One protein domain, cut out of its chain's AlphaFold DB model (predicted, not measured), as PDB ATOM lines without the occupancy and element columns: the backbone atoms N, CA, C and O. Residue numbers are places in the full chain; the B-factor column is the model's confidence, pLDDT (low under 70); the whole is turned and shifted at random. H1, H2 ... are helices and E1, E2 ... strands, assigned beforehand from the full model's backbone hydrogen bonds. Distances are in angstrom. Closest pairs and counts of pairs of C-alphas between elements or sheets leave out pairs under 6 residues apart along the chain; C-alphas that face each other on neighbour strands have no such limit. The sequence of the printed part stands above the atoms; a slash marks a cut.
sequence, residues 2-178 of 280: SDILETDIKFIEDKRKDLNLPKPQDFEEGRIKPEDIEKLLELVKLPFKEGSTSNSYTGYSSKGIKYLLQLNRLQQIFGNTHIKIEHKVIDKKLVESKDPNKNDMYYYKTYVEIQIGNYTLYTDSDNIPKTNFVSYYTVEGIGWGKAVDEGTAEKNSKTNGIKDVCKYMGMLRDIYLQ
ATOM      1  N   SER A   2      79.752 151.951 241.518       64.19
ATOM      2  CA  SER A   2      78.434 151.546 240.993       64.19
ATOM      3  C   SER A   2      77.410 152.680 241.051       64.19
ATOM      4  O   SER A   2      76.811 152.981 240.033       64.19
ATOM      5  N   ASP A   3      77.312 153.403 242.169       74.19
ATOM      6  CA  ASP A   3      76.217 154.370 242.376       74.19
ATOM      7  C   ASP A   3      76.281 155.566 241.413       74.19
ATOM      8  O   ASP A   3      75.264 156.041 240.913       74.19
ATOM      9  N   ILE A   4      77.497 156.031 241.095       73.56
ATOM     10  CA  ILE A   4      77.729 157.095 240.106       73.56
ATOM     11  C   ILE A   4      77.365 156.600 238.701       73.56
ATOM     12  O   ILE A   4      76.743 157.327 237.934       73.56
ATOM     13  N   LEU A   5      77.743 155.361 238.375       75.25
ATOM     14  CA  LEU A   5      77.466 154.751 237.079       75.25
ATOM     15  C   LEU A   5      75.959 154.540 236.877       75.25
ATOM     16  O   LEU A   5      75.422 154.943 235.854       75.25
ATOM     17  N   GLU A   6      75.265 153.981 237.868       80.75
ATOM     18  CA  GLU A   6      73.810 153.776 237.850       80.75
ATOM     19  C   GLU A   6      73.047 155.100 237.744       80.75
ATOM     20  O   GLU A   6      72.084 155.220 236.985       80.75
ATOM     21  N   THR A   7      73.513 156.127 238.458       82.44
ATOM     22  CA  THR A   7      72.920 157.467 238.399       82.44
ATOM     23  C   THR A   7      73.082 158.104 237.016       82.44
ATOM     24  O   THR A   7      72.162 158.782 236.544       82.44
ATOM     25  N   ASP A   8      74.234 157.905 236.370       81.94
ATOM     26  CA  ASP A   8      74.495 158.395 235.015       81.94
ATOM     27  C   ASP A   8      73.639 157.657 233.981       81.94
ATOM     28  O   ASP A   8      72.983 158.296 233.162       81.94
ATOM     29  N   ILE A   9      73.565 156.325 234.078       84.25
ATOM     30  CA  ILE A   9      72.734 155.477 233.211       84.25
ATOM     31  C   ILE A   9      71.282 155.941 233.249       84.25
ATOM     32  O   ILE A   9      70.710 156.246 232.205       84.25
ATOM     33  N   LYS A  10      70.705 156.077 234.448       86.31
ATOM     34  CA  LYS A  10      69.313 156.513 234.603       86.31
ATOM     35  C   LYS A  10      69.071 157.890 233.978       86.31
ATOM     36  O   LYS A  10      68.059 158.104 233.321       86.31
ATOM     37  N   PHE A  11      70.017 158.815 234.136       86.06
ATOM     38  CA  PHE A  11      69.928 160.146 233.536       86.06
ATOM     39  C   PHE A  11      69.951 160.114 232.003       86.06
ATOM     40  O   PHE A  11      69.148 160.800 231.368       86.06
ATOM     41  N   ILE A  12      70.826 159.299 231.407       88.38
ATOM     42  CA  ILE A  12      70.862 159.086 229.956       88.38
ATOM     43  C   ILE A  12      69.557 158.442 229.469       88.38
ATOM     44  O   ILE A  12      69.014 158.868 228.452       88.38
ATOM     45  N   GLU A  13      69.022 157.452 230.188       87.56
ATOM     46  CA  GLU A  13      67.762 156.791 229.834       87.56
ATOM     47  C   GLU A  13      66.559 157.734 229.877       87.56
ATOM     48  O   GLU A  13      65.717 157.689 228.977       87.56
ATOM     49  N   ASP A  14      66.474 158.595 230.890       88.94
ATOM     50  CA  ASP A  14      65.404 159.586 230.999       88.94
ATOM     51  C   ASP A  14      65.476 160.577 229.824       88.94
ATOM     52  O   ASP A  14      64.485 160.778 229.120       88.94
ATOM     53  N   LYS A  15      66.674 161.086 229.495       88.12
ATOM     54  CA  LYS A  15      66.871 161.958 228.323       88.12
ATOM     55  C   LYS A  15      66.612 161.266 226.989       88.12
ATOM     56  O   LYS A  15      66.104 161.893 226.062       88.12
ATOM     57  N   ARG A  16      66.921 159.976 226.879       86.31
ATOM     58  CA  ARG A  16      66.610 159.177 225.690       86.31
ATOM     59  C   ARG A  16      65.099 159.087 225.458       86.31
ATOM     60  O   ARG A  16      64.664 159.227 224.315       86.31
ATOM     61  N   LYS A  17      64.315 158.868 226.520       86.75
ATOM     62  CA  LYS A  17      62.843 158.821 226.450       86.75
ATOM     63  C   LYS A  17      62.264 160.172 226.039       86.75
ATOM     64  O   LYS A  17      61.427 160.198 225.142       86.75
ATOM     65  N   ASP A  18      62.756 161.267 226.625       87.44
ATOM     66  CA  ASP A  18      62.329 162.633 226.278       87.44
ATOM     67  C   ASP A  18      62.507 162.930 224.779       87.44
ATOM     68  O   ASP A  18      61.679 163.596 224.161       87.44
ATOM     69  N   LEU A  19      63.584 162.412 224.179       81.00
ATOM     70  CA  LEU A  19      63.915 162.597 222.764       81.00
ATOM     71  C   LEU A  19      63.291 161.539 221.835       81.00
ATOM     72  O   LEU A  19      63.541 161.573 220.629       81.00
ATOM     73  N   ASN A  20      62.494 160.609 222.376       82.06
ATOM     74  CA  ASN A  20      61.901 159.476 221.659       82.06
ATOM     75  C   ASN A  20      62.933 158.693 220.819       82.06
ATOM     76  O   ASN A  20      62.711 158.389 219.645       82.06
ATOM     77  N   LEU A  21      64.100 158.421 221.411       80.19
ATOM     78  CA  LEU A  21      65.199 157.713 220.753       80.19
ATOM     79  C   LEU A  21      65.116 156.201 221.005       80.19
ATOM     80  O   LEU A  21      64.706 155.789 222.097       80.19
ATOM     81  N   PRO A  22      65.532 155.361 220.033       71.19
ATOM     82  CA  PRO A  22      65.495 153.905 220.178       71.19
ATOM     83  C   PRO A  22      66.310 153.485 221.397       71.19
ATOM     84  O   PRO A  22      67.300 154.135 221.702       71.19
ATOM     85  N   LYS A  23      65.927 152.430 222.121       75.88
ATOM     86  CA  LYS A  23      66.765 151.901 223.211       75.88
ATOM     87  C   LYS A  23      68.080 151.344 222.653       75.88
ATOM     88  O   LYS A  23      68.091 150.901 221.507       75.88
ATOM     89  N   PRO A  24      69.165 151.328 223.447       71.75
ATOM     90  CA  PRO A  24      70.326 150.533 223.088       71.75
ATOM     91  C   PRO A  24      69.885 149.072 223.227       71.75
ATOM     92  O   PRO A  24      69.737 148.561 224.335       71.75
ATOM     93  N   GLN A  25      69.537 148.434 222.119       64.56
ATOM     94  CA  GLN A  25      69.289 147.002 222.090       64.56
ATOM     95  C   GLN A  25      70.487 146.364 221.417       64.56
ATOM     96  O   GLN A  25      70.931 146.816 220.365       64.56
ATOM     97  N   ASP A  26      71.022 145.326 222.043       58.22
ATOM     98  CA  ASP A  26      71.992 144.492 221.366       58.22
ATOM     99  C   ASP A  26      71.239 143.685 220.289       58.22
ATOM    100  O   ASP A  26      70.275 142.988 220.600       58.22
ATOM    101  N   PHE A  27      71.704 143.774 219.036       60.06
ATOM    102  CA  PHE A  27      71.254 142.975 217.878       60.06
ATOM    103  C   PHE A  27      69.919 143.391 217.216       60.06
ATOM    104  O   PHE A  27      69.345 144.421 217.544       60.06
ATOM    105  N   GLU A  28      69.513 142.652 216.169       52.59
ATOM    106  CA  GLU A  28      68.717 143.053 214.983       52.59
ATOM    107  C   GLU A  28      67.510 143.994 215.156       52.59
ATOM    108  O   GLU A  28      67.228 144.763 214.234       52.59
ATOM    109  N   GLU A  29      66.838 143.999 216.304       52.22
ATOM    110  CA  GLU A  29      65.704 144.892 216.595       52.22
ATOM    111  C   GLU A  29      66.142 146.330 216.967       52.22
ATOM    112  O   GLU A  29      65.341 147.263 216.898       52.22
ATOM    113  N   GLY A  30      67.434 146.526 217.267       60.91
ATOM    114  CA  GLY A  30      68.049 147.770 217.750       60.91
ATOM    115  C   GLY A  30      68.965 148.506 216.776       60.91
ATOM    116  O   GLY A  30      69.699 149.399 217.202       60.91
ATOM    117  N   ARG A  31      68.974 148.138 215.485       73.25
ATOM    118  CA  ARG A  31      69.898 148.729 214.498       73.25
ATOM    119  C   ARG A  31      69.816 150.252 214.508       73.25
ATOM    120  O   ARG A  31      68.769 150.833 214.215       73.25
ATOM    121  N   ILE A  32      70.958 150.892 214.742       75.31
ATOM    122  CA  ILE A  32      71.078 152.341 214.601       75.31
ATOM    123  C   ILE A  32      70.865 152.693 213.133       75.31
ATOM    124  O   ILE A  32      71.421 152.038 212.246       75.31
ATOM    125  N   LYS A  33      70.086 153.736 212.863       80.19
ATOM    126  CA  LYS A  33      69.991 154.314 211.525       80.19
ATOM    127  C   LYS A  33      70.899 155.540 211.410       80.19
ATOM    128  O   LYS A  33      71.144 156.201 212.421       80.19
ATOM    129  N   PRO A  34      71.401 155.877 210.209       78.25
ATOM    130  CA  PRO A  34      72.222 157.073 210.018       78.25
ATOM    131  C   PRO A  34      71.566 158.350 210.566       78.25
ATOM    132  O   PRO A  34      72.240 159.169 211.183       78.25
ATOM    133  N   GLU A  35      70.248 158.496 210.412       80.56
ATOM    134  CA  GLU A  35      69.473 159.640 210.906       80.56
ATOM    135  C   GLU A  35      69.383 159.739 212.440       80.56
ATOM    136  O   GLU A  35      69.106 160.816 212.974       80.56
ATOM    137  N   ASP A  36      69.630 158.644 213.164       80.62
ATOM    138  CA  ASP A  36      69.595 158.625 214.627       80.62
ATOM    139  C   ASP A  36      70.929 159.068 215.240       80.62
ATOM    140  O   ASP A  36      70.964 159.491 216.395       80.62
ATOM    141  N   ILE A  37      72.024 159.024 214.472       83.94
ATOM    142  CA  ILE A  37      73.379 159.346 214.940       83.94
ATOM    143  C   ILE A  37      73.455 160.753 215.522       83.94
ATOM    144  O   ILE A  37      73.962 160.921 216.629       83.94
ATOM    145  N   GLU A  38      72.945 161.764 214.813       83.62
ATOM    146  CA  GLU A  38      73.015 163.153 215.284       83.62
ATOM    147  C   GLU A  38      72.299 163.320 216.627       83.62
ATOM    148  O   GLU A  38      72.818 163.975 217.529       83.62
ATOM    149  N   LYS A  39      71.155 162.651 216.804       85.19
ATOM    150  CA  LYS A  39      70.374 162.713 218.043       85.19
ATOM    151  C   LYS A  39      71.025 161.922 219.179       85.19
ATOM    152  O   LYS A  39      71.044 162.380 220.317       85.19
ATOM    153  N   LEU A  40      71.591 160.752 218.886       88.25
ATOM    154  CA  LEU A  40      72.329 159.946 219.864       88.25
ATOM    155  C   LEU A  40      73.620 160.650 220.313       88.25
ATOM    156  O   LEU A  40      73.988 160.573 221.483       88.25
ATOM    157  N   LEU A  41      74.278 161.402 219.426       88.44
ATOM    158  CA  LEU A  41      75.428 162.240 219.780       88.44
ATOM    159  C   LEU A  41      75.057 163.386 220.732       88.44
ATOM    160  O   LEU A  41      75.906 163.803 221.517       88.44
ATOM    161  N   GLU A  42      73.814 163.875 220.733       86.88
ATOM    162  CA  GLU A  42      73.370 164.831 221.759       86.88
ATOM    163  C   GLU A  42      73.356 164.201 223.158       86.88
ATOM    164  O   GLU A  42      73.727 164.866 224.124       86.88
ATOM    165  N   LEU A  43      73.051 162.901 223.277       89.69
ATOM    166  CA  LEU A  43      73.164 162.185 224.555       89.69
ATOM    167  C   LEU A  43      74.620 162.084 225.029       89.69
ATOM    168  O   LEU A  43      74.885 162.149 226.229       89.69
ATOM    169  N   VAL A  44      75.576 161.960 224.101       88.81
ATOM    170  CA  VAL A  44      77.011 161.909 224.434       88.81
ATOM    171  C   VAL A  44      77.446 163.211 225.099       88.81
ATOM    172  O   VAL A  44      78.204 163.171 226.067       88.81
ATOM    173  N   LYS A  45      76.942 164.345 224.600       86.06
ATOM    174  CA  LYS A  45      77.305 165.706 225.024       86.06
ATOM    175  C   LYS A  45      76.707 166.126 226.367       86.06
ATOM    176  O   LYS A  45      77.073 167.191 226.859       86.06
ATOM    177  N   LEU A  46      75.799 165.338 226.943       85.00
ATOM    178  CA  LEU A  46      75.171 165.658 228.221       85.00
ATOM    179  C   LEU A  46      76.214 165.771 229.352       85.00
ATOM    180  O   LEU A  46      77.198 165.023 229.357       85.00
ATOM    181  N   PRO A  47      75.998 166.637 230.357       81.88
ATOM    182  CA  PRO A  47      76.859 166.682 231.536       81.88
ATOM    183  C   PRO A  47      76.945 165.319 232.227       81.88
ATOM    184  O   PRO A  47      75.994 164.535 232.237       81.88
ATOM    185  N   PHE A  48      78.090 165.029 232.841       79.12
ATOM    186  CA  PHE A  48      78.155 163.979 233.859       79.12
ATOM    187  C   PHE A  48      77.583 164.508 235.171       79.12
ATOM    188  O   PHE A  48      77.785 165.674 235.510       79.12
ATOM    189  N   LYS A  49      76.894 163.650 235.926       71.00
ATOM    190  CA  LYS A  49      76.390 164.026 237.253       71.00
ATOM    191  C   LYS A  49      77.535 164.346 238.219       71.00
ATOM    192  O   LYS A  49      78.629 163.778 238.116       71.00
ATOM    193  N   GLU A  50      77.252 165.223 239.180       62.69
ATOM    194  CA  GLU A  50      78.160 165.570 240.278       62.69
ATOM    195  C   GLU A  50      78.738 164.314 240.956       62.69
ATOM    196  O   GLU A  50      78.059 163.301 241.114       62.69
ATOM    197  N   GLY A  51      80.028 164.355 241.301       62.34
ATOM    198  CA  GLY A  51      80.767 163.208 241.850       62.34
ATOM    199  C   GLY A  51      81.435 162.301 240.807       62.34
ATOM    200  O   GLY A  51      82.262 161.463 241.166       62.34
ATOM    201  N   SER A  52      81.156 162.489 239.513       61.00
ATOM    202  CA  SER A  52      81.813 161.750 238.418       61.00
ATOM    203  C   SER A  52      83.234 162.235 238.100       61.00
ATOM    204  O   SER A  52      84.003 161.541 237.425       61.00
ATOM    205  N   THR A  53      83.588 163.429 238.575       60.34
ATOM    206  CA  THR A  53      84.895 164.055 238.390       60.34
ATOM    207  C   THR A  53      85.904 163.512 239.400       60.34
ATOM    208  O   THR A  53      85.670 163.465 240.604       60.34
ATOM    209  N   SER A  54      87.062 163.080 238.910       58.03
ATOM    210  CA  SER A  54      88.232 162.802 239.739       58.03
ATOM    211  C   SER A  54      89.169 164.003 239.710       58.03
ATOM    212  O   SER A  54      89.535 164.449 238.620       58.03
ATOM    213  N   ASN A  55      89.589 164.473 240.883       53.09
ATOM    214  CA  ASN A  55      90.686 165.428 241.021       53.09
ATOM    215  C   ASN A  55      92.020 164.669 241.010       53.09
ATOM    216  O   ASN A  55      92.140 163.624 241.653       53.09
ATOM    217  N   SER A  56      93.020 165.175 240.286       46.16
ATOM    218  CA  SER A  56      94.385 164.644 240.357       46.16
ATOM    219  C   SER A  56      95.215 165.388 241.412       46.16
ATOM    220  O   SER A  56      95.043 166.583 241.645       46.16
ATOM    221  N   TYR A  57      96.096 164.647 242.085       40.38
ATOM    222  CA  TYR A  57      96.909 165.086 243.224       40.38
ATOM    223  C   TYR A  57      98.301 165.548 242.747       40.38
ATOM    224  O   TYR A  57      99.300 164.887 243.005       40.38
ATOM    225  N   THR A  58      98.398 166.649 241.993       37.66
ATOM    226  CA  THR A  58      99.715 167.203 241.588       37.66
ATOM    227  C   THR A  58      99.767 168.732 241.599       37.66
ATOM    228  O   THR A  58     100.292 169.336 240.669       37.66
ATOM    229  N   GLY A  59      99.187 169.386 242.613       33.88
ATOM    230  CA  GLY A  59      99.252 170.853 242.776       33.88
ATOM    231  C   GLY A  59      98.490 171.678 241.724       33.88
ATOM    232  O   GLY A  59      98.332 172.879 241.896       33.88
ATOM    233  N   TYR A  60      97.965 171.026 240.684       33.56
ATOM    234  CA  TYR A  60      97.040 171.554 239.686       33.56
ATOM    235  C   TYR A  60      95.757 170.722 239.745       33.56
ATOM    236  O   TYR A  60      95.805 169.501 239.591       33.56
ATOM    237  N   SER A  61      94.604 171.354 239.967       38.69
ATOM    238  CA  SER A  61      93.313 170.664 239.976       38.69
ATOM    239  C   SER A  61      92.882 170.327 238.547       38.69
ATOM    240  O   SER A  61      92.149 171.085 237.918       38.69
ATOM    241  N   SER A  62      93.326 169.195 237.995       48.25
ATOM    242  CA  SER A  62      92.748 168.702 236.741       48.25
ATOM    243  C   SER A  62      91.449 167.950 237.051       48.25
ATOM    244  O   SER A  62      91.504 166.825 237.562       48.25
ATOM    245  N   LYS A  63      90.290 168.540 236.739       61.22
ATOM    246  CA  LYS A  63      89.017 167.809 236.710       61.22
ATOM    247  C   LYS A  63      89.043 166.849 235.520       61.22
ATOM    248  O   LYS A  63      89.290 167.255 234.387       61.22
ATOM    249  N   GLY A  64      88.809 165.562 235.757       64.62
ATOM    250  CA  GLY A  64      88.731 164.567 234.686       64.62
ATOM    251  C   GLY A  64      87.676 163.511 234.967       64.62
ATOM    252  O   GLY A  64      87.402 163.199 236.120       64.62
ATOM    253  N   ILE A  65      87.098 162.935 233.914       73.44
ATOM    254  CA  ILE A  65      86.210 161.774 234.036       73.44
ATOM    255  C   ILE A  65      87.021 160.501 233.835       73.44
ATOM    256  O   ILE A  65      87.809 160.386 232.888       73.44
ATOM    257  N   LYS A  66      86.815 159.516 234.711       78.12
ATOM    258  CA  LYS A  66      87.467 158.209 234.594       78.12
ATOM    259  C   LYS A  66      87.114 157.557 233.254       78.12
ATOM    260  O   LYS A  66      85.958 157.544 232.848       78.12
ATOM    261  N   TYR A  67      88.113 156.959 232.606       82.69
ATOM    262  CA  TYR A  67      87.973 156.280 231.308       82.69
ATOM    263  C   TYR A  67      86.782 155.314 231.261       82.69
ATOM    264  O   TYR A  67      85.985 155.372 230.333       82.69
ATOM    265  N   LEU A  68      86.639 154.472 232.290       82.19
ATOM    266  CA  LEU A  68      85.567 153.481 232.348       82.19
ATOM    267  C   LEU A  68      84.179 154.123 232.322       82.19
ATOM    268  O   LEU A  68      83.276 153.560 231.721       82.19
ATOM    269  N   LEU A  69      84.001 155.296 232.933       83.50
ATOM    270  CA  LEU A  69      82.708 155.979 232.922       83.50
ATOM    271  C   LEU A  69      82.380 156.515 231.519       83.50
ATOM    272  O   LEU A  69      81.251 156.382 231.062       83.50
ATOM    273  N   GLN A  70      83.385 157.036 230.809       86.50
ATOM    274  CA  GLN A  70      83.232 157.499 229.425       86.50
ATOM    275  C   GLN A  70      82.869 156.346 228.480       86.50
ATOM    276  O   GLN A  70      81.942 156.458 227.681       86.50
ATOM    277  N   LEU A  71      83.575 155.217 228.600       87.44
ATOM    278  CA  LEU A  71      83.311 154.040 227.777       87.44
ATOM    279  C   LEU A  71      81.916 153.470 228.053       87.44
ATOM    280  O   LEU A  71      81.167 153.237 227.110       87.44
ATOM    281  N   ASN A  72      81.539 153.324 229.327       86.88
ATOM    282  CA  ASN A  72      80.202 152.861 229.687       86.88
ATOM    283  C   ASN A  72      79.124 153.779 229.112       86.88
ATOM    284  O   ASN A  72      78.166 153.290 228.531       86.88
ATOM    285  N   ARG A  73      79.285 155.105 229.185       88.69
ATOM    286  CA  ARG A  73      78.313 156.025 228.584       88.69
ATOM    287  C   ARG A  73      78.158 155.804 227.077       88.69
ATOM    288  O   ARG A  73      77.029 155.774 226.600       88.69
ATOM    289  N   LEU A  74      79.249 155.606 226.329       90.69
ATOM    290  CA  LEU A  74      79.148 155.265 224.902       90.69
ATOM    291  C   LEU A  74      78.328 153.988 224.696       90.69
ATOM    292  O   LEU A  74      77.414 153.980 223.878       90.69
ATOM    293  N   GLN A  75      78.609 152.940 225.468       88.69
ATOM    294  CA  GLN A  75      77.902 151.659 225.388       88.69
ATOM    295  C   GLN A  75      76.416 151.797 225.733       88.69
ATOM    296  O   GLN A  75      75.571 151.205 225.076       88.69
ATOM    297  N   GLN A  76      76.082 152.643 226.702       87.25
ATOM    298  CA  GLN A  76      74.702 152.931 227.094       87.25
ATOM    299  C   GLN A  76      73.964 153.800 226.074       87.25
ATOM    300  O   GLN A  76      72.736 153.806 226.039       87.25
ATOM    301  N   ILE A  77      74.684 154.544 225.233       89.75
ATOM    302  CA  ILE A  77      74.098 155.362 224.167       89.75
ATOM    303  C   ILE A  77      73.918 154.546 222.885       89.75
ATOM    304  O   ILE A  77      72.846 154.577 222.281       89.75
ATOM    305  N   PHE A  78      74.941 153.804 222.479       87.25
ATOM    306  CA  PHE A  78      74.965 153.153 221.172       87.25
ATOM    307  C   PHE A  78      74.723 151.643 221.232       87.25
ATOM    308  O   PHE A  78      74.286 151.084 220.242       87.25
ATOM    309  N   GLY A  79      74.947 150.981 222.366       86.38
ATOM    310  CA  GLY A  79      75.004 149.520 222.452       86.38
ATOM    311  C   GLY A  79      76.393 148.990 222.087       86.38
ATOM    312  O   GLY A  79      77.096 149.546 221.239       86.38
ATOM    313  N   ASN A  80      76.821 147.905 222.737       83.75
ATOM    314  CA  ASN A  80      78.181 147.367 222.580       83.75
ATOM    315  C   ASN A  80      78.464 146.904 221.149       83.75
ATOM    316  O   ASN A  80      79.573 147.047 220.639       83.75
ATOM    317  N   THR A  81      77.442 146.360 220.500       79.56
ATOM    318  CA  THR A  81      77.513 145.773 219.158       79.56
ATOM    319  C   THR A  81      77.562 146.818 218.038       79.56
ATOM    320  O   THR A  81      77.827 146.469 216.886       79.56
ATOM    321  N   HIS A  82      77.362 148.093 218.380       85.00
ATOM    322  CA  HIS A  82      77.332 149.225 217.455       85.00
ATOM    323  C   HIS A  82      78.553 150.141 217.570       85.00
ATOM    324  O   HIS A  82      78.624 151.165 216.890       85.00
ATOM    325  N   ILE A  83      79.514 149.785 218.425       88.88
ATOM    326  CA  ILE A  83      80.752 150.530 218.635       88.88
ATOM    327  C   ILE A  83      81.912 149.654 218.179       88.88
ATOM    328  O   ILE A  83      82.144 148.573 218.719       88.88
ATOM    329  N   LYS A  84      82.691 150.147 217.221       90.12
ATOM    330  CA  LYS A  84      83.954 149.532 216.822       90.12
ATOM    331  C   LYS A  84      85.096 150.455 217.222       90.12
ATOM    332  O   LYS A  84      85.126 151.613 216.823       90.12
ATOM    333  N   ILE A  85      86.018 149.941 218.033       92.88
ATOM    334  CA  ILE A  85      87.208 150.671 218.477       92.88
ATOM    335  C   ILE A  85      88.419 150.025 217.823       92.88
ATOM    336  O   ILE A  85      88.720 148.861 218.082       92.88
ATOM    337  N   GLU A  86      89.128 150.790 217.006       93.25
ATOM    338  CA  GLU A  86      90.399 150.389 216.421       93.25
ATOM    339  C   GLU A  86      91.526 151.242 216.993       93.25
ATOM    340  O   GLU A  86      91.350 152.407 217.359       93.25
ATOM    341  N   HIS A  87      92.713 150.654 217.101       94.19
ATOM    342  CA  HIS A  87      93.881 151.383 217.561       94.19
ATOM    343  C   HIS A  87      95.159 150.882 216.900       94.19
ATOM    344  O   HIS A  87      95.351 149.682 216.683       94.19
ATOM    345  N   LYS A  88      96.086 151.805 216.654       94.44
ATOM    346  CA  LYS A  88      97.399 151.523 216.079       94.44
ATOM    347  C   LYS A  88      98.470 152.302 216.830       94.44
ATOM    348  O   LYS A  88      98.395 153.524 216.938       94.44
ATOM    349  N   VAL A  89      99.485 151.607 217.339       93.56
ATOM    350  CA  VAL A  89     100.694 152.270 217.847       93.56
ATOM    351  C   VAL A  89     101.435 152.866 216.651       93.56
ATOM    352  O   VAL A  89     101.743 152.157 215.697       93.56
ATOM    353  N   ILE A  90     101.663 154.176 216.687       92.62
ATOM    354  CA  ILE A  90     102.298 154.931 215.596       92.62
ATOM    355  C   ILE A  90     103.682 155.460 215.972       92.62
ATOM    356  O   ILE A  90     104.446 155.812 215.083       92.62
ATOM    357  N   ASP A  91     104.002 155.517 217.266       90.69
ATOM    358  CA  ASP A  91     105.343 155.831 217.751       90.69
ATOM    359  C   ASP A  91     105.601 155.112 219.079       90.69
ATOM    360  O   ASP A  91     104.700 154.999 219.922       90.69
ATOM    361  N   LYS A  92     106.833 154.636 219.250       93.50
ATOM    362  CA  LYS A  92     107.341 153.986 220.458       93.50
ATOM    363  C   LYS A  92     108.772 154.456 220.673       93.50
ATOM    364  O   LYS A  92     109.624 154.279 219.804       93.50
ATOM    365  N   LYS A  93     109.055 154.983 221.862       93.19
ATOM    366  CA  LYS A  93     110.391 155.438 222.244       93.19
ATOM    367  C   LYS A  93     110.745 154.965 223.646       93.19
ATOM    368  O   LYS A  93     109.987 155.206 224.580       93.19
ATOM    369  N   LEU A  94     111.914 154.350 223.793       92.62
ATOM    370  CA  LEU A  94     112.564 154.169 225.087       92.62
ATOM    371  C   LEU A  94     113.489 155.363 225.329       92.62
ATOM    372  O   LEU A  94     114.264 155.746 224.451       92.62
ATOM    373  N   VAL A  95     113.369 155.987 226.492       90.38
ATOM    374  CA  VAL A  95     114.285 157.028 226.953       90.38
ATOM    375  C   VAL A  95     115.052 156.461 228.128       90.38
ATOM    376  O   VAL A  95     114.490 156.297 229.210       90.38
ATOM    377  N   GLU A  96     116.322 156.169 227.887       90.00
ATOM    378  CA  GLU A  96     117.224 155.666 228.913       90.00
ATOM    379  C   GLU A  96     117.543 156.762 229.931       90.00
ATOM    380  O   GLU A  96     117.773 157.932 229.582       90.00
ATOM    381  N   SER A  97     117.542 156.393 231.206       85.81
ATOM    382  CA  SER A  97     117.935 157.294 232.276       85.81
ATOM    383  C   SER A  97     119.454 157.446 232.321       85.81
ATOM    384  O   SER A  97     120.200 156.473 232.357       85.81
ATOM    385  N   LYS A  98     119.931 158.692 232.404       85.81
ATOM    386  CA  LYS A  98     121.348 158.991 232.692       85.81
ATOM    387  C   LYS A  98     121.678 158.956 234.188       85.81
ATOM    388  O   LYS A  98     122.841 159.066 234.558       85.81
ATOM    389  N   ASP A  99     120.657 158.877 235.036       85.88
ATOM    390  CA  ASP A  99     120.777 158.822 236.490       85.88
ATOM    391  C   ASP A  99     120.598 157.362 236.933       85.88
ATOM    392  O   ASP A  99     119.521 156.807 236.689       85.88
ATOM    393  N   PRO A 100     121.601 156.738 237.580       80.56
ATOM    394  CA  PRO A 100     121.531 155.341 238.007       80.56
ATOM    395  C   PRO A 100     120.419 155.064 239.033       80.56
ATOM    396  O   PRO A 100     120.095 153.907 239.276       80.56
ATOM    397  N   ASN A 101     119.807 156.102 239.617       86.12
ATOM    398  CA  ASN A 101     118.683 155.976 240.548       86.12
ATOM    399  C   ASN A 101     117.306 156.153 239.888       86.12
ATOM    400  O   ASN A 101     116.287 156.170 240.581       86.12
ATOM    401  N   LYS A 102     117.246 156.338 238.566       86.12
ATOM    402  CA  LYS A 102     115.990 156.485 237.822       86.12
ATOM    403  C   LYS A 102     115.877 155.396 236.770       86.12
ATOM    404  O   LYS A 102     116.845 155.070 236.097       86.12
ATOM    405  N   ASN A 103     114.663 154.881 236.616       89.06
ATOM    406  CA  ASN A 103     114.356 153.881 235.604       89.06
ATOM    407  C   ASN A 103     114.200 154.529 234.229       89.06
ATOM    408  O   ASN A 103     113.745 155.675 234.116       89.06
ATOM    409  N   ASP A 104     114.502 153.749 233.198       90.56
ATOM    410  CA  ASP A 104     114.170 154.090 231.823       90.56
ATOM    411  C   ASP A 104     112.660 154.276 231.661       90.56
ATOM    412  O   ASP A 104     111.841 153.770 232.439       90.56
ATOM    413  N   MET A 105     112.279 155.037 230.641       92.69
ATOM    414  CA  MET A 105     110.888 155.405 230.429       92.69
ATOM    415  C   MET A 105     110.453 155.109 229.004       92.69
ATOM    416  O   MET A 105     111.016 155.627 228.039       92.69
ATOM    417  N   TYR A 106     109.404 154.306 228.885       90.81
ATOM    418  CA  TYR A 106     108.734 154.037 227.626       90.81
ATOM    419  C   TYR A 106     107.719 155.136 227.346       90.81
ATOM    420  O   TYR A 106     106.931 155.509 228.216       90.81
ATOM    421  N   TYR A 107     107.714 155.619 226.110       90.94
ATOM    422  CA  TYR A 107     106.756 156.568 225.567       90.94
ATOM    423  C   TYR A 107     106.062 155.936 224.370       90.94
ATOM    424  O   TYR A 107     106.717 155.441 223.454       90.94
ATOM    425  N   TYR A 108     104.738 155.987 224.375       93.12
ATOM    426  CA  TYR A 108     103.889 155.470 223.315       93.12
ATOM    427  C   TYR A 108     102.983 156.567 222.777       93.12
ATOM    428  O   TYR A 108     102.393 157.341 223.538       93.12
ATOM    429  N   LYS A 109     102.827 156.569 221.456       93.44
ATOM    430  CA  LYS A 109     101.806 157.325 220.741       93.44
ATOM    431  C   LYS A 109     100.907 156.346 220.004       93.44
ATOM    432  O   LYS A 109     101.373 155.546 219.191       93.44
ATOM    433  N   THR A 110      99.612 156.422 220.261       92.19
ATOM    434  CA  THR A 110      98.619 155.518 219.679       92.19
ATOM    435  C   THR A 110      97.556 156.337 218.971       92.19
ATOM    436  O   THR A 110      96.955 157.224 219.569       92.19
ATOM    437  N   TYR A 111      97.333 156.035 217.698       91.94
ATOM    438  CA  TYR A 111      96.144 156.460 216.974       91.94
ATOM    439  C   TYR A 111      94.968 155.580 217.392       91.94
ATOM    440  O   TYR A 111      95.109 154.358 217.439       91.94
ATOM    441  N   VAL A 112      93.840 156.196 217.722       93.31
ATOM    442  CA  VAL A 112      92.600 155.513 218.090       93.31
ATOM    443  C   VAL A 112      91.483 156.039 217.207       93.31
ATOM    444  O   VAL A 112      91.362 157.245 217.014       93.31
ATOM    445  N   GLU A 113      90.652 155.129 216.727       93.81
ATOM    446  CA  GLU A 113      89.465 155.426 215.943       93.81
ATOM    447  C   GLU A 113      88.263 154.735 216.586       93.81
ATOM    448  O   GLU A 113      88.315 153.542 216.892       93.81
ATOM    449  N   ILE A 114      87.190 155.489 216.821       93.94
ATOM    450  CA  ILE A 114      85.894 154.931 217.207       93.94
ATOM    451  C   ILE A 114      84.915 155.146 216.063       93.94
ATOM    452  O   ILE A 114      84.681 156.276 215.633       93.94
ATOM    453  N   GLN A 115      84.325 154.046 215.610       91.75
ATOM    454  CA  GLN A 115      83.274 154.012 214.608       91.75
ATOM    455  C   GLN A 115      81.952 153.610 215.273       91.75
ATOM    456  O   GLN A 115      81.908 152.659 216.058       91.75
ATOM    457  N   ILE A 116      80.873 154.315 214.937       90.38
ATOM    458  CA  ILE A 116      79.500 154.009 215.347       90.38
ATOM    459  C   ILE A 116      78.715 153.587 214.110       90.38
ATOM    460  O   ILE A 116      78.712 154.290 213.095       90.38
ATOM    461  N   GLY A 117      78.052 152.441 214.186       84.31
ATOM    462  CA  GLY A 117      77.431 151.832 213.017       84.31
ATOM    463  C   GLY A 117      76.856 150.451 213.293       84.31
ATOM    464  O   GLY A 117      76.500 150.127 214.422       84.31
ATOM    465  N   ASN A 118      76.758 149.631 212.250       78.62
ATOM    466  CA  ASN A 118      76.228 148.271 212.355       78.62
ATOM    467  C   ASN A 118      77.127 147.263 211.644       78.62
ATOM    468  O   ASN A 118      77.729 147.566 210.611       78.62
ATOM    469  N   TYR A 119      77.129 146.026 212.134       75.69
ATOM    470  CA  TYR A 119      77.615 144.890 211.356       75.69
ATOM    471  C   TYR A 119      76.567 144.464 210.322       75.69
ATOM    472  O   TYR A 119      75.361 144.580 210.548       75.69
ATOM    473  N   THR A 120      77.025 143.995 209.162       66.19
ATOM    474  CA  THR A 120      76.135 143.658 208.034       66.19
ATOM    475  C   THR A 120      75.370 142.345 208.232       66.19
ATOM    476  O   THR A 120      74.236 142.242 207.770       66.19
ATOM    477  N   LEU A 121      75.934 141.391 208.979       63.03
ATOM    478  CA  LEU A 121      75.332 140.126 209.420       63.03
ATOM    479  C   LEU A 121      75.832 139.741 210.824       63.03
ATOM    480  O   LEU A 121      77.027 139.876 211.127       63.03
ATOM    481  N   TYR A 122      74.924 139.176 211.618       59.34
ATOM    482  CA  TYR A 122      75.171 138.525 212.907       59.34
ATOM    483  C   TYR A 122      74.959 137.013 212.738       59.34
ATOM    484  O   TYR A 122      74.191 136.604 211.871       59.34
ATOM    485  N   THR A 123      75.669 136.164 213.484       55.09
ATOM    486  CA  THR A 123      75.433 134.708 213.411       55.09
ATOM    487  C   THR A 123      74.417 134.229 214.425       55.09
ATOM    488  O   THR A 123      74.577 134.527 215.607       55.09
ATOM    489  N   ASP A 124      73.525 133.346 213.981       52.56
ATOM    490  CA  ASP A 124      72.469 132.728 214.791       52.56
ATOM    491  C   ASP A 124      72.971 131.878 215.977       52.56
ATOM    492  O   ASP A 124      72.222 131.658 216.922       52.56
ATOM    493  N   SER A 125      74.215 131.372 215.951       49.41
ATOM    494  CA  SER A 125      74.702 130.427 216.975       49.41
ATOM    495  C   SER A 125      75.309 131.083 218.217       49.41
ATOM    496  O   SER A 125      75.209 130.514 219.296       49.41
ATOM    497  N   ASP A 126      75.921 132.264 218.079       49.91
ATOM    498  CA  ASP A 126      76.696 132.902 219.160       49.91
ATOM    499  C   ASP A 126      76.568 134.435 219.187       49.91
ATOM    500  O   ASP A 126      77.248 135.101 219.966       49.91
ATOM    501  N   ASN A 127      75.736 135.025 218.318       49.69
ATOM    502  CA  ASN A 127      75.570 136.479 218.181       49.69
ATOM    503  C   ASN A 127      76.896 137.250 217.985       49.69
ATOM    504  O   ASN A 127      76.994 138.446 218.260       49.69
ATOM    505  N   ILE A 128      77.942 136.584 217.482       52.38
ATOM    506  CA  ILE A 128      79.232 137.206 217.178       52.38
ATOM    507  C   ILE A 128      79.136 137.875 215.792       52.38
ATOM    508  O   ILE A 128      78.686 137.246 214.828       52.38
ATOM    509  N   PRO A 129      79.553 139.146 215.644       55.44
ATOM    510  CA  PRO A 129      79.566 139.822 214.350       55.44
ATOM    511  C   PRO A 129      80.538 139.133 213.377       55.44
ATOM    512  O   PRO A 129      81.727 139.009 213.668       55.44
ATOM    513  N   LYS A 130      80.049 138.684 212.210       51.56
ATOM    514  CA  LYS A 130      80.846 137.897 211.238       51.56
ATOM    515  C   LYS A 130      81.295 138.657 209.982       51.56
ATOM    516  O   LYS A 130      81.891 138.053 209.095       51.56
ATOM    517  N   THR A 131      80.981 139.944 209.853       62.41
ATOM    518  CA  THR A 131      81.001 140.647 208.552       62.41
ATOM    519  C   THR A 131      81.510 142.089 208.616       62.41
ATOM    520  O   THR A 131      81.934 142.567 209.665       62.41
ATOM    521  N   ASN A 132      81.482 142.785 207.473       73.19
ATOM    522  CA  ASN A 132      81.864 144.189 207.343       73.19
ATOM    523  C   ASN A 132      81.041 145.079 208.288       73.19
ATOM    524  O   ASN A 132      79.812 144.961 208.347       73.19
ATOM    525  N   PHE A 133      81.731 145.984 208.985       79.31
ATOM    526  CA  PHE A 133      81.129 147.044 209.790       79.31
ATOM    527  C   PHE A 133      80.875 148.264 208.905       79.31
ATOM    528  O   PHE A 133      81.798 148.774 208.270       79.31
ATOM    529  N   VAL A 134      79.629 148.724 208.854       81.50
ATOM    530  CA  VAL A 134      79.248 149.945 208.143       81.50
ATOM    531  C   VAL A 134      79.184 151.068 209.162       81.50
ATOM    532  O   VAL A 134      78.270 151.112 209.983       81.50
ATOM    533  N   SER A 135      80.173 151.957 209.104       88.25
ATOM    534  CA  SER A 135      80.243 153.142 209.955       88.25
ATOM    535  C   SER A 135      79.351 154.256 209.412       88.25
ATOM    536  O   SER A 135      79.402 154.585 208.226       88.25
ATOM    537  N   TYR A 136      78.561 154.865 210.293       85.62
ATOM    538  CA  TYR A 136      77.811 156.093 210.014       85.62
ATOM    539  C   TYR A 136      78.457 157.318 210.656       85.62
ATOM    540  O   TYR A 136      78.204 158.448 210.247       85.62
ATOM    541  N   TYR A 137      79.299 157.095 211.662       88.62
ATOM    542  CA  TYR A 137      80.050 158.132 212.340       88.62
ATOM    543  C   TYR A 137      81.406 157.591 212.749       88.62
ATOM    544  O   TYR A 137      81.497 156.535 213.364       88.62
ATOM    545  N   THR A 138      82.454 158.336 212.425       89.88
ATOM    546  CA  THR A 138      83.828 157.986 212.779       89.88
ATOM    547  C   THR A 138      84.471 159.188 213.431       89.88
ATOM    548  O   THR A 138      84.314 160.315 212.954       89.88
ATOM    549  N   VAL A 139      85.197 158.953 214.515       87.56
ATOM    550  CA  VAL A 139      86.022 159.981 215.128       87.56
ATOM    551  C   VAL A 139      87.361 159.394 215.542       87.56
ATOM    552  O   VAL A 139      87.465 158.249 215.983       87.56
ATOM    553  N   GLU A 140      88.385 160.221 215.407       91.56
ATOM    554  CA  GLU A 140      89.778 159.836 215.561       91.56
ATOM    555  C   GLU A 140      90.420 160.656 216.680       91.56
ATOM    556  O   GLU A 140      90.042 161.804 216.934       91.56
ATOM    557  N   GLY A 141      91.414 160.079 217.346       85.56
ATOM    558  CA  GLY A 141      92.140 160.734 218.424       85.56
ATOM    559  C   GLY A 141      93.534 160.160 218.606       85.56
ATOM    560  O   GLY A 141      93.863 159.072 218.123       85.56
ATOM    561  N   ILE A 142      94.374 160.915 219.311       87.50
ATOM    562  CA  ILE A 142      95.755 160.521 219.584       87.50
ATOM    563  C   ILE A 142      95.956 160.396 221.084       87.50
ATOM    564  O   ILE A 142      95.818 161.344 221.853       87.50
ATOM    565  N   GLY A 143      96.376 159.210 221.490       86.81
ATOM    566  CA  GLY A 143      96.732 158.909 222.856       86.81
ATOM    567  C   GLY A 143      98.230 158.915 223.078       86.81
ATOM    568  O   GLY A 143      98.979 158.279 222.338       86.81
ATOM    569  N   TRP A 144      98.657 159.582 224.145       90.25
ATOM    570  CA  TRP A 144     100.030 159.527 224.633       90.25
ATOM    571  C   TRP A 144     100.077 158.775 225.955       90.25
ATOM    572  O   TRP A 144      99.245 158.995 226.838       90.25
ATOM    573  N   GLY A 145     101.054 157.892 226.091       88.06
ATOM    574  CA  GLY A 145     101.279 157.110 227.296       88.06
ATOM    575  C   GLY A 145     102.753 157.108 227.642       88.06
ATOM    576  O   GLY A 145     103.601 157.045 226.756       88.06
ATOM    577  N   LYS A 146     103.054 157.197 228.936       89.69
ATOM    578  CA  LYS A 146     104.400 156.970 229.448       89.69
ATOM    579  C   LYS A 146     104.347 156.125 230.706       89.69
ATOM    580  O   LYS A 146     103.431 156.299 231.512       89.69
ATOM    581  N   ALA A 147     105.306 155.226 230.858       89.56
ATOM    582  CA  ALA A 147     105.509 154.445 232.069       89.56
ATOM    583  C   ALA A 147     106.919 153.842 232.069       89.56
ATOM    584  O   ALA A 147     107.584 153.790 231.036       89.56
ATOM    585  N   VAL A 148     107.360 153.389 233.241       90.31
ATOM    586  CA  VAL A 148     108.584 152.582 233.378       90.31
ATOM    587  C   VAL A 148     108.405 151.174 232.803       90.31
ATOM    588  O   VAL A 148     109.360 150.562 232.352       90.31
ATOM    589  N   ASP A 149     107.165 150.684 232.785       92.75
ATOM    590  CA  ASP A 149     106.777 149.404 232.203       92.75
ATOM    591  C   ASP A 149     106.203 149.610 230.795       92.75
ATOM    592  O   ASP A 149     105.326 150.456 230.583       92.75
ATOM    593  N   GLU A 150     106.688 148.827 229.833       91.12
ATOM    594  CA  GLU A 150     106.317 148.956 228.424       91.12
ATOM    595  C   GLU A 150     104.810 148.741 228.201       91.12
ATOM    596  O   GLU A 150     104.149 149.568 227.563       91.12
ATOM    597  N   GLY A 151     104.252 147.664 228.764       91.56
ATOM    598  CA  GLY A 151     102.840 147.312 228.593       91.56
ATOM    599  C   GLY A 151     101.904 148.350 229.213       91.56
ATOM    600  O   GLY A 151     100.857 148.686 228.656       91.56
ATOM    601  N   THR A 152     102.307 148.933 230.339       92.06
ATOM    602  CA  THR A 152     101.583 150.016 231.005       92.06
ATOM    603  C   THR A 152     101.619 151.300 230.181       92.06
ATOM    604  O   THR A 152     100.601 151.990 230.086       92.06
ATOM    605  N   ALA A 153     102.753 151.627 229.548       88.06
ATOM    606  CA  ALA A 153     102.862 152.795 228.674       88.06
ATOM    607  C   ALA A 153     101.925 152.672 227.461       88.06
ATOM    608  O   ALA A 153     101.192 153.618 227.167       88.06
ATOM    609  N   GLU A 154     101.883 151.499 226.825       92.25
ATOM    610  CA  GLU A 154     100.981 151.217 225.704       92.25
ATOM    611  C   GLU A 154      99.501 151.215 226.131       92.25
ATOM    612  O   GLU A 154      98.637 151.785 225.461       92.25
ATOM    613  N   LYS A 155      99.173 150.613 227.279       93.50
ATOM    614  CA  LYS A 155      97.805 150.645 227.816       93.50
ATOM    615  C   LYS A 155      97.354 152.080 228.087       93.50
ATOM    616  O   LYS A 155      96.244 152.461 227.715       93.50
ATOM    617  N   ASN A 156      98.223 152.887 228.692       88.62
ATOM    618  CA  ASN A 156      97.944 154.288 228.980       88.62
ATOM    619  C   ASN A 156      97.755 155.105 227.700       88.62
ATOM    620  O   ASN A 156      96.829 155.916 227.645       88.62
ATOM    621  N   SER A 157      98.577 154.885 226.666       91.62
ATOM    622  CA  SER A 157      98.409 155.582 225.389       91.62
ATOM    623  C   SER A 157      97.078 155.212 224.742       91.62
ATOM    624  O   SER A 157      96.328 156.113 224.384       91.62
ATOM    625  N   LYS A 158      96.696 153.931 224.699       92.75
ATOM    626  CA  LYS A 158      95.376 153.501 224.197       92.75
ATOM    627  C   LYS A 158      94.225 154.141 224.974       92.75
ATOM    628  O   LYS A 158      93.339 154.750 224.379       92.75
ATOM    629  N   THR A 159      94.254 154.061 226.306       90.75
ATOM    630  CA  THR A 159      93.228 154.658 227.174       90.75
ATOM    631  C   THR A 159      93.112 156.168 226.961       90.75
ATOM    632  O   THR A 159      92.001 156.691 226.891       90.75
ATOM    633  N   ASN A 160      94.232 156.880 226.842       87.19
ATOM    634  CA  ASN A 160      94.216 158.320 226.599       87.19
ATOM    635  C   ASN A 160      93.733 158.665 225.187       87.19
ATOM    636  O   ASN A 160      93.034 159.660 225.037       87.19
ATOM    637  N   GLY A 161      94.020 157.832 224.184       88.75
ATOM    638  CA  GLY A 161      93.500 158.016 222.829       88.75
ATOM    639  C   GLY A 161      91.983 157.860 222.773       88.75
ATOM    640  O   GLY A 161      91.310 158.693 222.180       88.75
ATOM    641  N   ILE A 162      91.424 156.877 223.488       89.56
ATOM    642  CA  ILE A 162      89.964 156.739 223.617       89.56
ATOM    643  C   ILE A 162      89.355 157.957 224.327       89.56
ATOM    644  O   ILE A 162      88.332 158.467 223.886       89.56
ATOM    645  N   LYS A 163      89.978 158.472 225.398       87.50
ATOM    646  CA  LYS A 163      89.499 159.706 226.053       87.50
ATOM    647  C   LYS A 163      89.528 160.912 225.108       87.50
ATOM    648  O   LYS A 163      88.626 161.742 225.164       87.50
ATOM    649  N   ASP A 164      90.556 161.017 224.269       85.50
ATOM    650  CA  ASP A 164      90.699 162.094 223.283       85.50
ATOM    651  C   ASP A 164      89.605 162.008 222.206       85.50
ATOM    652  O   ASP A 164      88.935 162.994 221.911       85.50
ATOM    653  N   VAL A 165      89.318 160.798 221.724       86.62
ATOM    654  CA  VAL A 165      88.157 160.507 220.873       86.62
ATOM    655  C   VAL A 165      86.848 160.915 221.565       86.62
ATOM    656  O   VAL A 165      86.091 161.705 221.003       86.62
ATOM    657  N   CYS A 166      86.577 160.449 222.790       86.62
ATOM    658  CA  CYS A 166      85.355 160.800 223.530       86.62
ATOM    659  C   CYS A 166      85.210 162.318 223.712       86.62
ATOM    660  O   CYS A 166      84.106 162.862 223.624       86.62
ATOM    661  N   LYS A 167      86.326 163.024 223.924       83.56
ATOM    662  CA  LYS A 167      86.361 164.488 223.949       83.56
ATOM    663  C   LYS A 167      85.909 165.080 222.611       83.56
ATOM    664  O   LYS A 167      85.089 165.994 222.632       83.56
ATOM    665  N   TYR A 168      86.380 164.568 221.473       81.00
ATOM    666  CA  TYR A 168      85.938 165.031 220.148       81.00
ATOM    667  C   TYR A 168      84.489 164.668 219.811       81.00
ATOM    668  O   TYR A 168      83.836 165.425 219.097       81.00
ATOM    669  N   MET A 169      83.942 163.597 220.394       83.12
ATOM    670  CA  MET A 169      82.497 163.320 220.347       83.12
ATOM    671  C   MET A 169      81.672 164.315 221.187       83.12
ATOM    672  O   MET A 169      80.452 164.381 221.053       83.12
ATOM    673  N   GLY A 170      82.326 165.101 222.052       80.81
ATOM    674  CA  GLY A 170      81.702 166.101 222.916       80.81
ATOM    675  C   GLY A 170      81.386 165.617 224.334       80.81
ATOM    676  O   GLY A 170      80.786 166.366 225.096       80.81
ATOM    677  N   MET A 171      81.833 164.417 224.728       82.19
ATOM    678  CA  MET A 171      81.488 163.783 226.012       82.19
ATOM    679  C   MET A 171      81.944 164.563 227.254       82.19
ATOM    680  O   MET A 171      81.411 164.382 228.342       82.19
ATOM    681  N   LEU A 172      82.931 165.444 227.106       72.06
ATOM    682  CA  LEU A 172      83.491 166.244 228.198       72.06
ATOM    683  C   LEU A 172      83.225 167.743 228.021       72.06
ATOM    684  O   LEU A 172      83.879 168.552 228.676       72.06
ATOM    685  N   ARG A 173      82.300 168.118 227.125       66.69
ATOM    686  CA  ARG A 173      82.039 169.516 226.757       66.69
ATOM    687  C   ARG A 173      81.777 170.391 227.981       66.69
ATOM    688  O   ARG A 173      82.446 171.407 228.121       66.69
ATOM    689  N   ASP A 174      80.894 169.968 228.880       64.81
ATOM    690  CA  ASP A 174      80.510 170.764 230.053       64.81
ATOM    691  C   ASP A 174      81.657 170.998 231.040       64.81
ATOM    692  O   ASP A 174      81.777 172.091 231.580       64.81
ATOM    693  N   ILE A 175      82.569 170.036 231.217       60.56
ATOM    694  CA  ILE A 175      83.741 170.217 232.097       60.56
ATOM    695  C   ILE A 175      84.663 171.307 231.551       60.56
ATOM    696  O   ILE A 175      85.199 172.098 232.316       60.56
ATOM    697  N   TYR A 176      84.818 171.379 230.228       55.41
ATOM    698  CA  TYR A 176      85.609 172.427 229.584       55.41
ATOM    699  C   TYR A 176      84.875 173.776 229.479       55.41
ATOM    700  O   TYR A 176      85.502 174.760 229.094       55.41
ATOM    701  N   LEU A 177      83.573 173.830 229.783       54.75
ATOM    702  CA  LEU A 177      82.783 175.066 229.802       54.75
ATOM    703  C   LEU A 177      82.611 175.639 231.217       54.75
ATOM    704  O   LEU A 177      82.560 176.853 231.353       54.75
ATOM    705  N   GLN A 178      82.558 174.796 232.254       46.91
ATOM    706  CA  GLN A 178      82.359 175.215 233.652       46.91
ATOM    707  C   GLN A 178      83.561 175.938 234.281       46.91
ATOM    708  O   GLN A 178      83.390 176.624 235.281       46.91
TER     709      GLN A 178
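AT A GLANCE: This is residues 2 to 178 of the 280 residues of an uncharacterized protein of Senegalia massiliensis (UniProt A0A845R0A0). A long, twisted sheet of three strands, E3, E4 and E5, curls round one long helix, H4, and a bundle of three helices, H1, H2 and H3, is gathered at the end of the sheet where E4 and E5 bend. The hairpin of E3 and E4 reaches away from the bundle and makes the length, with its link, residues 96 to 104, at the far end, while the small hairpin of E1 and E2 and the short last helix H5 are apart from the sheet. The printed part has 177 residues with five named helices and five named strands, in the order H1 H2 E1 E2 H3 E3 E4 E5 H4 H5. Its class is mixed, helices and strands, and both sheets, E3 - E4 - E5 and E1 - E2, are antiparallel. The whole is only just compact, close to loose, with a radius of gyration of the C-alphas of 18.6 A, and is elongated, spanning 61 by 39 by 25 A.

HOW THE PARTS SIT: H1, residues 2 to 18, and H2, residues 34 to 44, form a helical hairpin. They only just touch, with 3 pairs of C-alphas within 8 A, the closest those of Ile 12 and Leu 43 at 6.6 A, and run opposite ways at a steep tilt of 45 degrees. H3, residues 67 to 78, is the hub, touching three helices. With residues 5 to 12 alone H1 touches H3, the same way at a shallow tilt of 28 degrees, the closest C-alphas being those of Leu 5 and Leu 69, 6.8 A apart. H2 and H3 touch, closest at the C-alphas of Leu 40 and Ile 77, 6.5 A apart, and run opposite ways at 36 degrees, only just a steep tilt. These three helices are an up and down bundle, each running against the one before it in the chain. E1, residues 53 to 55, and E2, residues 63 to 65, are a hairpin, with N 54 and O 64 2.8 A apart. E3, residues 83 to 95, E4, residues 105 to 119, and E5, residues 133 to 147, form a meander, each strand the antiparallel neighbour of the one before; N 88 and O 111 are 2.8 A apart, and N 112 and O 141 are 2.9 A apart, within hydrogen-bond range. E4 bends by 68 degrees at residue 116, and E5 by 103 degrees at residue 136. The sheet curls round H4, residues 150 to 168; the closest C-alphas of H4 and E5 are those of Gly 161 and Gly 143, 3.4 A apart. H3 touches H4 at a steep tilt of 47 degrees, closest at the C-alphas of Tyr 67 and Lys 163, 6.5 A apart. H5, residues 173 to 178, is close to H4 but not clearly touching, with the C-alphas of Lys 167 and Arg 173 7.2 A apart. H1, H3, H4 and H5 have every O i to N i+4 pair within hydrogen-bond range; H2 has 4 of 7.

IN THESE COORDINATES: H1 begins at C-alpha 2, (78.434, 151.546, 240.993), and is 24.5 A long. H2 measures 15.9 A, E1 6.5 A, E2 7.2 A and H3 16.8 A. E3 is 35.2 A, E4 39.8 A and E5 33.8 A long; C-alpha 95, where E3 ends, is at (114.285, 157.028, 226.953). H4 is 27.2 A long, and H5, 9.0 A, ends at C-alpha 178, (82.359, 175.215, 233.652).

THE WHOLE: The two C-alphas farthest apart are those of Asn 20 and Pro 100, 62.0 A. The printed part has no cut. The links H1 to H2 and E4 to E5 are long, with 15 and 13 residues. The mean pLDDT of the printed part is 79.0; 40 residues are under 70, namely residue 2 and residues 25 to 30, 50 to 64, 120 to 131 and 173 to 178.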